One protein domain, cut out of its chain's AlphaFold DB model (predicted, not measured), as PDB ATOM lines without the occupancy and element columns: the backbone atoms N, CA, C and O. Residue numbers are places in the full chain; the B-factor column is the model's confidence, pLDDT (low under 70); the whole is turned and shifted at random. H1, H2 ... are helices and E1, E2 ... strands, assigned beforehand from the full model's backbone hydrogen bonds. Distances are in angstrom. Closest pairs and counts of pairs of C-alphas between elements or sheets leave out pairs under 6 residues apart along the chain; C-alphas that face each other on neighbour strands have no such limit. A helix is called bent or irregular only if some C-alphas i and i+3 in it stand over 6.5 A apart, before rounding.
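Overview. This is residues 3 to 83 of the 86 residues of an uncharacterized protein of Rhizobium sp. LCM 4573 (UniProt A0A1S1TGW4). A twisted sheet of three parallel strands has the long helix H1 packed along it, over E1 and E2. The strands E1 and E2 bend near their ends, and from there H2 starts beside the start of H1, then H2 and H3 loop back as a loose outer arm to E3, with residues 66 to 71 sticking out. The 81 printed residues hold three named helices and three named strands, in the order E1, H1, E2, H2, H3, E3; the sheet's order is E1, E2, E3. The class is mixed, helices and strands, and the whole is compact, with a radius of gyration of the C-alphas of 12.3 A and spans of 32 by 25 by 18 A.

Arrangement. Residues 3 to 4 pair antiparallel with residues 14 to 15 of E1, residues 11 to 20, an edge strand that bends by 86 degrees at residue 17. H1, residues 22 to 38, is on the sheet at a height of 9.5 A, and on the local plane runs along E2 at 4 degrees; the closest C-alphas of H1 and E1 are those of Ile 32 and Ala 12, 6.1 A apart. This makes two layers, a helix on one face of a sheet. The inner strand E2, residues 42 to 54, bends by 97 degrees at residue 51 and is parallel to E1 at 8 degrees, with N 14 and O 45 at 2.8 A and N 47 and O 14 at 2.8 A, within hydrogen-bond range. H2, residues 56 to 68, only grazes the sheet, with residues 56 to 59. Its residues 57 to 62 alone touch residues 22 to 25 of H1, at a shallow tilt of 21 degrees, the same way; the closest C-alphas, of Ala 22 and Ala 58, are 4.0 A apart. H3, residues 70 to 75, is not on the sheet, is apart from E1, and meets H2 only through their link. The edge strand E3, residues 76 to 82, is parallel to E2 at 33 degrees, with N 46 and O 80 at 2.9 A. E1, H1, E2 and E2, H2, H3, E3 are strand-helix-strand units, parallel neighbour strands joined through helices, each with a right-handed crossover. In H2 every O i to N i+4 pair is within hydrogen-bond range, in H1 8 of 13, and in H3 0 of 2, beside 1 of 3 O i to N i+3 pairs.

Along the chain. E1 begins at C-alpha 11, (134.916, 120.812, 164.212), and is 21.2 A long. H1 is 25.5 A long, E2 25.0 A and H2 18.6 A. H3 is irregular, with C-alphas 71 and 74 7.7 A apart. E3, 16.8 A long, ends at C-alpha 82, (132.251, 107.630, 170.097).

Size, cuts and confidence. The two C-alphas farthest apart, of Glu 40 and Glu 52, are 33.0 A apart. The printed part has no cut, and the five links between named elements are tight. The mean pLDDT of the printed part is 89.6, and no printed residue is under 70.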
ATOM      1  N   GLU A   3     128.182 110.102 157.150       89.88
ATOM      2  CA  GLU A   3     127.345 111.290 157.252       89.88
ATOM      3  C   GLU A   3     128.129 112.407 157.947       89.88
ATOM      4  O   GLU A   3     128.706 112.201 159.018       89.88
ATOM      5  N   VAL A   4     128.148 113.603 157.355       88.75
ATOM      6  CA  VAL A   4     128.710 114.797 158.000       88.75
ATOM      7  C   VAL A   4     127.674 115.352 158.969       88.75
ATOM      8  O   VAL A   4     126.567 115.717 158.575       88.75
ATOM      9  N   LEU A   5     128.032 115.421 160.246       90.00
ATOM     10  CA  LEU A   5     127.164 115.937 161.295       90.00
ATOM     11  C   LEU A   5     127.294 117.459 161.394       90.00
ATOM     12  O   LEU A   5     128.370 118.027 161.199       90.00
ATOM     13  N   SER A   6     126.202 118.126 161.771       90.50
ATOM     14  CA  SER A   6     126.254 119.549 162.106       90.50
ATOM     15  C   SER A   6     127.100 119.757 163.365       90.50
ATOM     16  O   SER A   6     126.825 119.180 164.419       90.50
ATOM     17  N   ALA A   7     128.136 120.578 163.244       89.69
ATOM     18  CA  ALA A   7     129.052 120.935 164.316       89.69
ATOM     19  C   ALA A   7     129.572 122.364 164.089       89.69
ATOM     20  O   ALA A   7     129.442 122.880 162.977       89.69
ATOM     21  N   PRO A   8     130.156 123.010 165.117       90.88
ATOM     22  CA  PRO A   8     130.876 124.269 164.948       90.88
ATOM     23  C   PRO A   8     131.893 124.216 163.801       90.88
ATOM     24  O   PRO A   8     132.443 123.155 163.503       90.88
ATOM     25  N   ASP A   9     132.171 125.365 163.191       87.88
ATOM     26  CA  ASP A   9     132.949 125.457 161.946       87.88
ATOM     27  C   ASP A   9     134.334 124.798 162.058       87.88
ATOM     28  O   ASP A   9     134.737 124.024 161.187       87.88
ATOM     29  N   ASN A  10     134.982 124.956 163.214       90.19
ATOM     30  CA  ASN A  10     136.283 124.373 163.536       90.19
ATOM     31  C   ASN A  10     136.234 122.897 163.983       90.19
ATOM     32  O   ASN A  10     137.226 122.377 164.496       90.19
ATOM     33  N   ILE A  11     135.090 122.223 163.858       92.88
ATOM     34  CA  ILE A  11     134.916 120.812 164.212       92.88
ATOM     35  C   ILE A  11     134.483 120.025 162.977       92.88
ATOM     36  O   ILE A  11     133.443 120.288 162.375       92.88
ATOM     37  N   ALA A  12     135.283 119.027 162.619       92.62
ATOM     38  CA  ALA A  12     134.944 118.024 161.625       92.62
ATOM     39  C   ALA A  12     134.221 116.867 162.331       92.62
ATOM     40  O   ALA A  12     134.847 116.079 163.041       92.62
ATOM     41  N   ALA A  13     132.895 116.820 162.203       94.19
ATOM     42  CA  ALA A  13     132.054 115.830 162.864       94.19
ATOM     43  C   ALA A  13     131.457 114.858 161.847       94.19
ATOM     44  O   ALA A  13     130.810 115.274 160.887       94.19
ATOM     45  N   PHE A  14     131.648 113.564 162.086       93.81
ATOM     46  CA  PHE A  14     131.222 112.497 161.191       93.81
ATOM     47  C   PHE A  14     130.508 111.404 161.971       93.81
ATOM     48  O   PHE A  14     130.937 111.037 163.066       93.81
ATOM     49  N   ARG A  15     129.456 110.846 161.375       93.50
ATOM     50  CA  ARG A  15     128.889 109.559 161.757       93.50
ATOM     51  C   ARG A  15     129.245 108.531 160.700       93.50
ATOM     52  O   ARG A  15     129.000 108.736 159.514       93.50
ATOM     53  N   VAL A  16     129.804 107.423 161.149       92.44
ATOM     54  CA  VAL A  16     130.226 106.301 160.323       92.44
ATOM     55  C   VAL A  16     129.323 105.120 160.640       92.44
ATOM     56  O   VAL A  16     129.191 104.720 161.798       92.44
ATOM     57  N   ALA A  17     128.680 104.582 159.606       91.56
ATOM     58  CA  ALA A  17     127.765 103.459 159.736       91.56
ATOM     59  C   ALA A  17     127.935 102.416 158.620       91.56
ATOM     60  O   ALA A  17     128.254 102.745 157.468       91.56
ATOM     61  N   GLY A  18     127.673 101.154 158.973       92.25
ATOM     62  CA  GLY A  18     127.791  99.986 158.107       92.25
ATOM     63  C   GLY A  18     129.238  99.683 157.721       92.25
ATOM     64  O   GLY A  18     130.177  99.968 158.469       92.25
ATOM     65  N   THR A  19     129.417  99.130 156.520       92.81
ATOM     66  CA  THR A  19     130.738  98.910 155.926       92.81
ATOM     67  C   THR A  19     131.265 100.185 155.266       92.81
ATOM     68  O   THR A  19     130.621 100.752 154.377       92.81
ATOM     69  N   VAL A  20     132.448 100.628 155.685       92.00
ATOM     70  CA  VAL A  20     133.161 101.763 155.087       92.00
ATOM     71  C   VAL A  20     133.898 101.319 153.831       92.00
ATOM     72  O   VAL A  20     134.626 100.322 153.841       92.00
ATOM     73  N   THR A  21     133.734 102.074 152.748       92.25
ATOM     74  CA  THR A  21     134.404 101.827 151.465       92.25
ATOM     75  C   THR A  21     135.390 102.943 151.123       92.25
ATOM     76  O   THR A  21     135.367 104.024 151.704       92.25
ATOM     77  N   ALA A  22     136.273 102.706 150.149       88.62
ATOM     78  CA  ALA A  22     137.240 103.717 149.719       88.62
ATOM     79  C   ALA A  22     136.565 105.002 149.201       88.62
ATOM     80  O   ALA A  22     137.094 106.087 149.411       88.62
ATOM     81  N   SER A  23     135.376 104.897 148.595       88.56
ATOM     82  CA  SER A  23     134.618 106.060 148.116       88.56
ATOM     83  C   SER A  23     134.077 106.938 149.243       88.56
ATOM     84  O   SER A  23     133.821 108.117 149.024       88.56
ATOM     85  N   ASP A  24     133.899 106.389 150.451       88.19
ATOM     86  CA  ASP A  24     133.494 107.197 151.603       88.19
ATOM     87  C   ASP A  24     134.603 108.215 151.977       88.19
ATOM     88  O   ASP A  24     134.317 109.338 152.400       88.19
ATOM     89  N   TYR A  25     135.882 107.883 151.742       86.44
ATOM     90  CA  TYR A  25     137.009 108.800 151.973       86.44
ATOM     91  C   TYR A  25     137.043 109.966 150.985       86.44
ATOM     92  O   TYR A  25     137.504 111.050 151.342       86.44
ATOM     93  N   ASP A  26     136.515 109.782 149.772       86.00
ATOM     94  CA  ASP A  26     136.403 110.866 148.791       86.00
ATOM     95  C   ASP A  26     135.428 111.963 149.257       86.00
ATOM     96  O   ASP A  26     135.483 113.084 148.757       86.00
ATOM     97  N   GLN A  27     134.569 111.667 150.240       84.44
ATOM     98  CA  GLN A  27     133.677 112.637 150.881       84.44
ATOM     99  C   GLN A  27     134.271 113.216 152.171       84.44
ATOM    100  O   GLN A  27     134.176 114.422 152.396       84.44
ATOM    101  N   ILE A  28     134.911 112.387 153.008       87.75
ATOM    102  CA  ILE A  28     135.528 112.851 154.263       87.75
ATOM    103  C   ILE A  28     136.681 113.811 154.000       87.75
ATOM    104  O   ILE A  28     136.762 114.857 154.645       87.75
ATOM    105  N   ILE A  29     137.601 113.439 153.105       88.94
ATOM    106  CA  ILE A  29     138.867 114.160 152.949       88.94
ATOM    107  C   ILE A  29     138.608 115.628 152.585       88.94
ATOM    108  O   ILE A  29     139.091 116.489 153.319       88.94
ATOM    109  N   PRO A  30     137.795 115.961 151.559       89.94
ATOM    110  CA  PRO A  30     137.498 117.356 151.241       89.94
ATOM    111  C   PRO A  30     136.864 118.128 152.402       89.94
ATOM    112  O   PRO A  30     137.226 119.278 152.620       89.94
ATOM    113  N   ALA A  31     135.975 117.499 153.179       88.12
ATOM    114  CA  ALA A  31     135.328 118.145 154.321       88.12
ATOM    115  C   ALA A  31     136.318 118.474 155.456       88.12
ATOM    116  O   ALA A  31     136.165 119.482 156.146       88.12
ATOM    117  N   ILE A  32     137.340 117.635 155.665       88.94
ATOM    118  CA  ILE A  32     138.418 117.930 156.619       88.94
ATOM    119  C   ILE A  32     139.339 119.025 156.067       88.94
ATOM    120  O   ILE A  32     139.692 119.944 156.803       88.94
ATOM    121  N   GLU A  33     139.718 118.945 154.789       89.75
ATOM    122  CA  GLU A  33     140.606 119.926 154.147       89.75
ATOM    123  C   GLU A  33     139.986 121.325 154.083       89.75
ATOM    124  O   GLU A  33     140.679 122.305 154.334       89.75
ATOM    125  N   GLU A  34     138.683 121.434 153.811       90.12
ATOM    126  CA  GLU A  34     137.951 122.708 153.837       90.12
ATOM    127  C   GLU A  34     138.063 123.366 155.219       90.12
ATOM    128  O   GLU A  34     138.504 124.508 155.345       90.12
ATOM    129  N   LYS A  35     137.807 122.600 156.285       89.56
ATOM    130  CA  LYS A  35     137.921 123.092 157.666       89.56
ATOM    131  C   LYS A  35     139.356 123.452 158.049       89.56
ATOM    132  O   LYS A  35     139.567 124.431 158.759       89.56
ATOM    133  N   LEU A  36     140.346 122.683 157.592       89.19
ATOM    134  CA  LEU A  36     141.761 123.024 157.765       89.19
ATOM    135  C   LEU A  36     142.162 124.253 156.938       89.19
ATOM    136  O   LEU A  36     143.102 124.946 157.304       89.19
ATOM    137  N   SER A  37     141.504 124.551 155.823       89.94
ATOM    138  CA  SER A  37     141.783 125.780 155.079       89.94
ATOM    139  C   SER A  37     141.287 127.017 155.835       89.94
ATOM    140  O   SER A  37     141.964 128.045 155.837       89.94
ATOM    141  N   ASP A  38     140.137 126.910 156.502       90.50
ATOM    142  CA  ASP A  38     139.481 128.034 157.181       90.50
ATOM    143  C   ASP A  38     139.966 128.253 158.622       90.50
ATOM    144  O   ASP A  38     139.823 129.345 159.183       90.50
ATOM    145  N   HIS A  39     140.572 127.232 159.230       90.31
ATOM    146  CA  HIS A  39     141.018 127.263 160.617       90.31
ATOM    147  C   HIS A  39     142.462 126.768 160.771       90.31
ATOM    148  O   HIS A  39     142.866 125.743 160.224       90.31
ATOM    149  N   GLU A  40     143.249 127.471 161.593       87.69
ATOM    150  CA  GLU A  40     144.617 127.057 161.941       87.69
ATOM    151  C   GLU A  40     144.626 125.659 162.578       87.69
ATOM    152  O   GLU A  40     145.433 124.804 162.205       87.69
ATOM    153  N   ASP A  41     143.646 125.414 163.450       91.06
ATOM    154  CA  ASP A  41     143.460 124.186 164.203       91.06
ATOM    155  C   ASP A  41     141.986 123.747 164.191       91.06
ATOM    156  O   ASP A  41     141.081 124.575 164.334       91.06
ATOM    157  N   ILE A  42     141.745 122.437 164.120       93.56
ATOM    158  CA  ILE A  42     140.401 121.849 164.149       93.56
ATOM    159  C   ILE A  42     140.275 120.728 165.186       93.56
ATOM    160  O   ILE A  42     141.255 120.109 165.614       93.56
ATOM    161  N   GLY A  43     139.039 120.463 165.604       93.31
ATOM    162  CA  GLY A  43     138.661 119.263 166.347       93.31
ATOM    163  C   GLY A  43     138.049 118.204 165.432       93.31
ATOM    164  O   GLY A  43     137.406 118.541 164.442       93.31
ATOM    165  N   ILE A  44     138.201 116.930 165.788       92.69
ATOM    166  CA  ILE A  44     137.519 115.810 165.132       92.69
ATOM    167  C   ILE A  44     136.530 115.174 166.103       92.69
ATOM    168  O   ILE A  44     136.869 114.900 167.256       92.69
ATOM    169  N   LEU A  45     135.326 114.895 165.613       94.19
ATOM    170  CA  LEU A  45     134.367 113.997 166.241       94.19
ATOM    171  C   LEU A  45     134.045 112.861 165.266       94.19
ATOM    172  O   LEU A  45     133.512 113.106 164.189       94.19
ATOM    173  N   ALA A  46     134.349 111.629 165.657       93.25
ATOM    174  CA  ALA A  46     134.005 110.428 164.906       93.25
ATOM    175  C   ALA A  46     133.021 109.581 165.721       93.25
ATOM    176  O   ALA A  46     133.388 109.015 166.749       93.25
ATOM    177  N   ASP A  47     131.770 109.516 165.277       94.38
ATOM    178  CA  ASP A  47     130.759 108.602 165.802       94.38
ATOM    179  C   ASP A  47     130.804 107.292 165.011       94.38
ATOM    180  O   ASP A  47     130.339 107.226 163.876       94.38
ATOM    181  N   LEU A  48     131.394 106.266 165.620       92.94
ATOM    182  CA  LEU A  48     131.561 104.915 165.088       92.94
ATOM    183  C   LEU A  48     130.528 103.936 165.664       92.94
ATOM    184  O   LEU A  48     130.683 102.730 165.520       92.94
ATOM    185  N   THR A  49     129.468 104.409 166.327       92.38
ATOM    186  CA  THR A  49     128.470 103.521 166.961       92.38
ATOM    187  C   THR A  49     127.708 102.634 165.978       92.38
ATOM    188  O   THR A  49     127.123 101.638 166.389       92.38
ATOM    189  N   GLY A  50     127.691 102.994 164.693       89.38
ATOM    190  CA  GLY A  50     127.113 102.175 163.629       89.38
ATOM    191  C   GLY A  50     128.153 101.467 162.764       89.38
ATOM    192  O   GLY A  50     127.768 100.892 161.749       89.38
ATOM    193  N   PHE A  51     129.445 101.573 163.078       91.62
ATOM    194  CA  PHE A  51     130.513 100.986 162.276       91.62
ATOM    195  C   PHE A  51     130.469  99.460 162.367       91.62
ATOM    196  O   PHE A  51     130.494  98.901 163.459       91.62
ATOM    197  N   GLU A  52     130.422  98.790 161.217       90.06
ATOM    198  CA  GLU A  52     130.393  97.323 161.160       90.06
ATOM    199  C   GLU A  52     131.719  96.755 160.656       90.06
ATOM    200  O   GLU A  52     132.255  95.820 161.248       90.06
ATOM    201  N   ASP A  53     132.248  97.301 159.559       90.00
ATOM    202  CA  ASP A  53     133.479  96.812 158.936       90.00
ATOM    203  C   ASP A  53     134.089  97.872 158.002       90.00
ATOM    204  O   ASP A  53     133.481  98.902 157.699       90.00
ATOM    205  N   MET A  54     135.287  97.610 157.492       90.88
ATOM    206  CA  MET A  54     135.969  98.444 156.514       90.88
ATOM    207  C   MET A  54     136.598  97.585 155.420       90.88
ATOM    208  O   MET A  54     137.296  96.608 155.690       90.88
ATOM    209  N   THR A  55     136.392  97.960 154.156       91.06
ATOM    210  CA  THR A  55     137.023  97.232 153.049       91.06
ATOM    211  C   THR A  55     138.547  97.404 153.062       91.06
ATOM    212  O   THR A  55     139.081  98.399 153.551       91.06
ATOM    213  N   GLY A  56     139.282  96.453 152.473       91.94
ATOM    214  CA  GLY A  56     140.747  96.540 152.373       91.94
ATOM    215  C   GLY A  56     141.241  97.805 151.656       91.94
ATOM    216  O   GLY A  56     142.238  98.402 152.060       91.94
ATOM    217  N   ASP A  57     140.511  98.263 150.638       90.19
ATOM    218  CA  ASP A  57     140.829  99.507 149.932       90.19
ATOM    219  C   ASP A  57     140.576 100.742 150.806       90.19
ATOM    220  O   ASP A  57     141.348 101.697 150.763       90.19
ATOM    221  N   ALA A  58     139.530 100.711 151.635       87.88
ATOM    222  CA  ALA A  58     139.249 101.764 152.603       87.88
ATOM    223  C   ALA A  58     140.339 101.842 153.686       87.88
ATOM    224  O   ALA A  58     140.825 102.931 153.973       87.88
ATOM    225  N   LEU A  59     140.808 100.697 154.196       88.06
ATOM    226  CA  LEU A  59     141.971 100.615 155.094       88.06
ATOM    227  C   LEU A  59     143.224 101.229 154.469       88.06
ATOM    228  O   LEU A  59     143.946 101.987 155.112       88.06
ATOM    229  N   ARG A  60     143.494 100.918 153.198       90.25
ATOM    230  CA  ARG A  60     144.628 101.510 152.488       90.25
ATOM    231  C   ARG A  60     144.482 103.029 152.380       90.25
ATOM    232  O   ARG A  60     145.460 103.744 152.595       90.25
ATOM    233  N   ARG A  61     143.283 103.512 152.048       88.12
ATOM    234  CA  ARG A  61     143.003 104.940 151.882       88.12
ATOM    235  C   ARG A  61     143.156 105.713 153.190       88.12
ATOM    236  O   ARG A  61     143.749 106.789 153.179       88.12
ATOM    237  N   ASP A  62     142.697 105.128 154.291       86.31
ATOM    238  CA  ASP A  62     142.885 105.656 155.642       86.31
ATOM    239  C   ASP A  62     144.367 105.829 155.978       86.31
ATOM    240  O   ASP A  62     144.811 106.912 156.354       86.31
ATOM    241  N   LEU A  63     145.168 104.783 155.746       87.81
ATOM    242  CA  LEU A  63     146.608 104.824 155.989       87.81
ATOM    243  C   LEU A  63     147.307 105.874 155.120       87.81
ATOM    244  O   LEU A  63     148.138 106.625 155.623       87.81
ATOM    245  N   GLU A  64     146.981 105.950 153.827       89.25
ATOM    246  CA  GLU A  64     147.534 106.965 152.921       89.25
ATOM    247  C   GLU A  64     147.228 108.389 153.409       89.25
ATOM    248  O   GLU A  64     148.117 109.245 153.407       89.25
ATOM    249  N   TYR A  65     145.999 108.638 153.865       86.88
ATOM    250  CA  TYR A  65     145.590 109.938 154.395       86.88
ATOM    251  C   TYR A  65     146.237 110.252 155.752       86.88
ATOM    252  O   TYR A  65     146.772 111.340 155.957       86.88
ATOM    253  N   GLY A  66     146.278 109.285 156.671       82.06
ATOM    254  CA  GLY A  66     146.966 109.442 157.951       82.06
ATOM    255  C   GLY A  66     148.450 109.766 157.769       82.06
ATOM    256  O   GLY A  66     148.986 110.638 158.453       82.06
ATOM    257  N   LEU A  67     149.112 109.131 156.796       87.38
ATOM    258  CA  LEU A  67     150.502 109.427 156.452       87.38
ATOM    259  C   LEU A  67     150.675 110.823 155.840       87.38
ATOM    260  O   LEU A  67     151.633 111.515 156.190       87.38
ATOM    261  N   SER A  68     149.770 111.264 154.959       85.50
ATOM    262  CA  SER A  68     149.855 112.601 154.350       85.50
ATOM    263  C   SER A  68     149.709 113.718 155.388       85.50
ATOM    264  O   SER A  68     150.332 114.772 155.253       85.50
ATOM    265  N   LYS A  69     148.965 113.463 156.470       82.81
ATOM    266  CA  LYS A  69     148.750 114.414 157.564       82.81
ATOM    267  C   LYS A  69     149.800 114.375 158.671       82.81
ATOM    268  O   LYS A  69     149.718 115.206 159.569       82.81
ATOM    269  N   LEU A  70     150.839 113.526 158.582       81.62
ATOM    270  CA  LEU A  70     151.926 113.428 159.581       81.62
ATOM    271  C   LEU A  70     152.554 114.779 159.966       81.62
ATOM    272  O   LEU A  70     152.797 115.027 161.145       81.62
ATOM    273  N   GLY A  71     152.768 115.668 158.992       82.50
ATOM    274  CA  GLY A  71     153.313 117.010 159.235       82.50
ATOM    275  C   GLY A  71     152.327 117.988 159.884       82.50
ATOM    276  O   GLY A  71     152.747 118.963 160.499       82.50
ATOM    277  N   GLU A  72     151.027 117.711 159.791       83.12
ATOM    278  CA  GLU A  72     149.939 118.588 160.227       83.12
ATOM    279  C   GLU A  72     149.181 118.047 161.450       83.12
ATOM    280  O   GLU A  72     148.215 118.669 161.885       83.12
ATOM    281  N   PHE A  73     149.618 116.937 162.068       80.12
ATOM    282  CA  PHE A  73     148.938 116.369 163.250       80.12
ATOM    283  C   PHE A  73     148.752 117.388 164.379       80.12
ATOM    284  O   PHE A  73     147.773 117.316 165.115       80.12
ATOM    285  N   HIS A  74     149.653 118.371 164.499       85.00
ATOM    286  CA  HIS A  74     149.552 119.421 165.512       85.00
ATOM    287  C   HIS A  74     148.308 120.312 165.365       85.00
ATOM    288  O   HIS A  74     147.960 121.004 166.328       85.00
ATOM    289  N   ARG A  75     147.687 120.324 164.176       88.12
ATOM    290  CA  ARG A  75     146.486 121.097 163.835       88.12
ATOM    291  C   ARG A  75     145.210 120.418 164.324       88.12
ATOM    292  O   ARG A  75     144.198 121.071 164.548       88.12
ATOM    293  N   PHE A  76     145.260 119.109 164.568       88.25
ATOM    294  CA  PHE A  76     144.155 118.338 165.130       88.25
ATOM    295  C   PHE A  76     144.227 118.363 166.660       88.25
ATOM    296  O   PHE A  76     144.715 117.435 167.304       88.25
ATOM    297  N   LYS A  77     143.774 119.461 167.275       89.44
ATOM    298  CA  LYS A  77     143.973 119.699 168.720       89.44
ATOM    299  C   LYS A  77     143.194 118.751 169.616       89.44
ATOM    300  O   LYS A  77     143.585 118.537 170.764       89.44
ATOM    301  N   ARG A  78     142.051 118.259 169.143       91.38
ATOM    302  CA  ARG A  78     141.162 117.383 169.907       91.38
ATOM    303  C   ARG A  78     140.545 116.347 168.989       91.38
ATOM    304  O   ARG A  78     140.081 116.687 167.907       91.38
ATOM    305  N   ALA A  79     140.485 115.116 169.473       91.19
ATOM    306  CA  ALA A  79     139.751 114.036 168.844       91.19
ATOM    307  C   ALA A  79     138.795 113.437 169.877       91.19
ATOM    308  O   ALA A  79     139.198 113.112 170.995       91.19
ATOM    309  N   ALA A  80     137.529 113.323 169.503       94.38
ATOM    310  CA  ALA A  80     136.517 112.596 170.241       94.38
ATOM    311  C   ALA A  80     136.050 111.434 169.367       94.38
ATOM    312  O   ALA A  80     135.607 111.639 168.239       94.38
ATOM    313  N   VAL A  81     136.162 110.219 169.893       93.31
ATOM    314  CA  VAL A  81     135.691 109.008 169.222       93.31
ATOM    315  C   VAL A  81     134.578 108.423 170.073       93.31
ATOM    316  O   VAL A  81     134.779 108.145 171.256       93.31
ATOM    317  N   ILE A  82     133.399 108.285 169.481       94.62
ATOM    318  CA  ILE A  82     132.251 107.630 170.097       94.62
ATOM    319  C   ILE A  82     132.194 106.234 169.497       94.62
ATOM    320  O   ILE A  82     132.081 106.082 168.287       94.62
ATOM    321  N   THR A  83     132.293 105.224 170.346       92.31
ATOM    322  CA  THR A  83     132.153 103.820 169.966       92.31
ATOM    323  C   THR A  83     131.072 103.190 170.826       92.31
ATOM    324  O   THR A  83     130.710 103.727 171.882       92.31
TER     325      THR A  83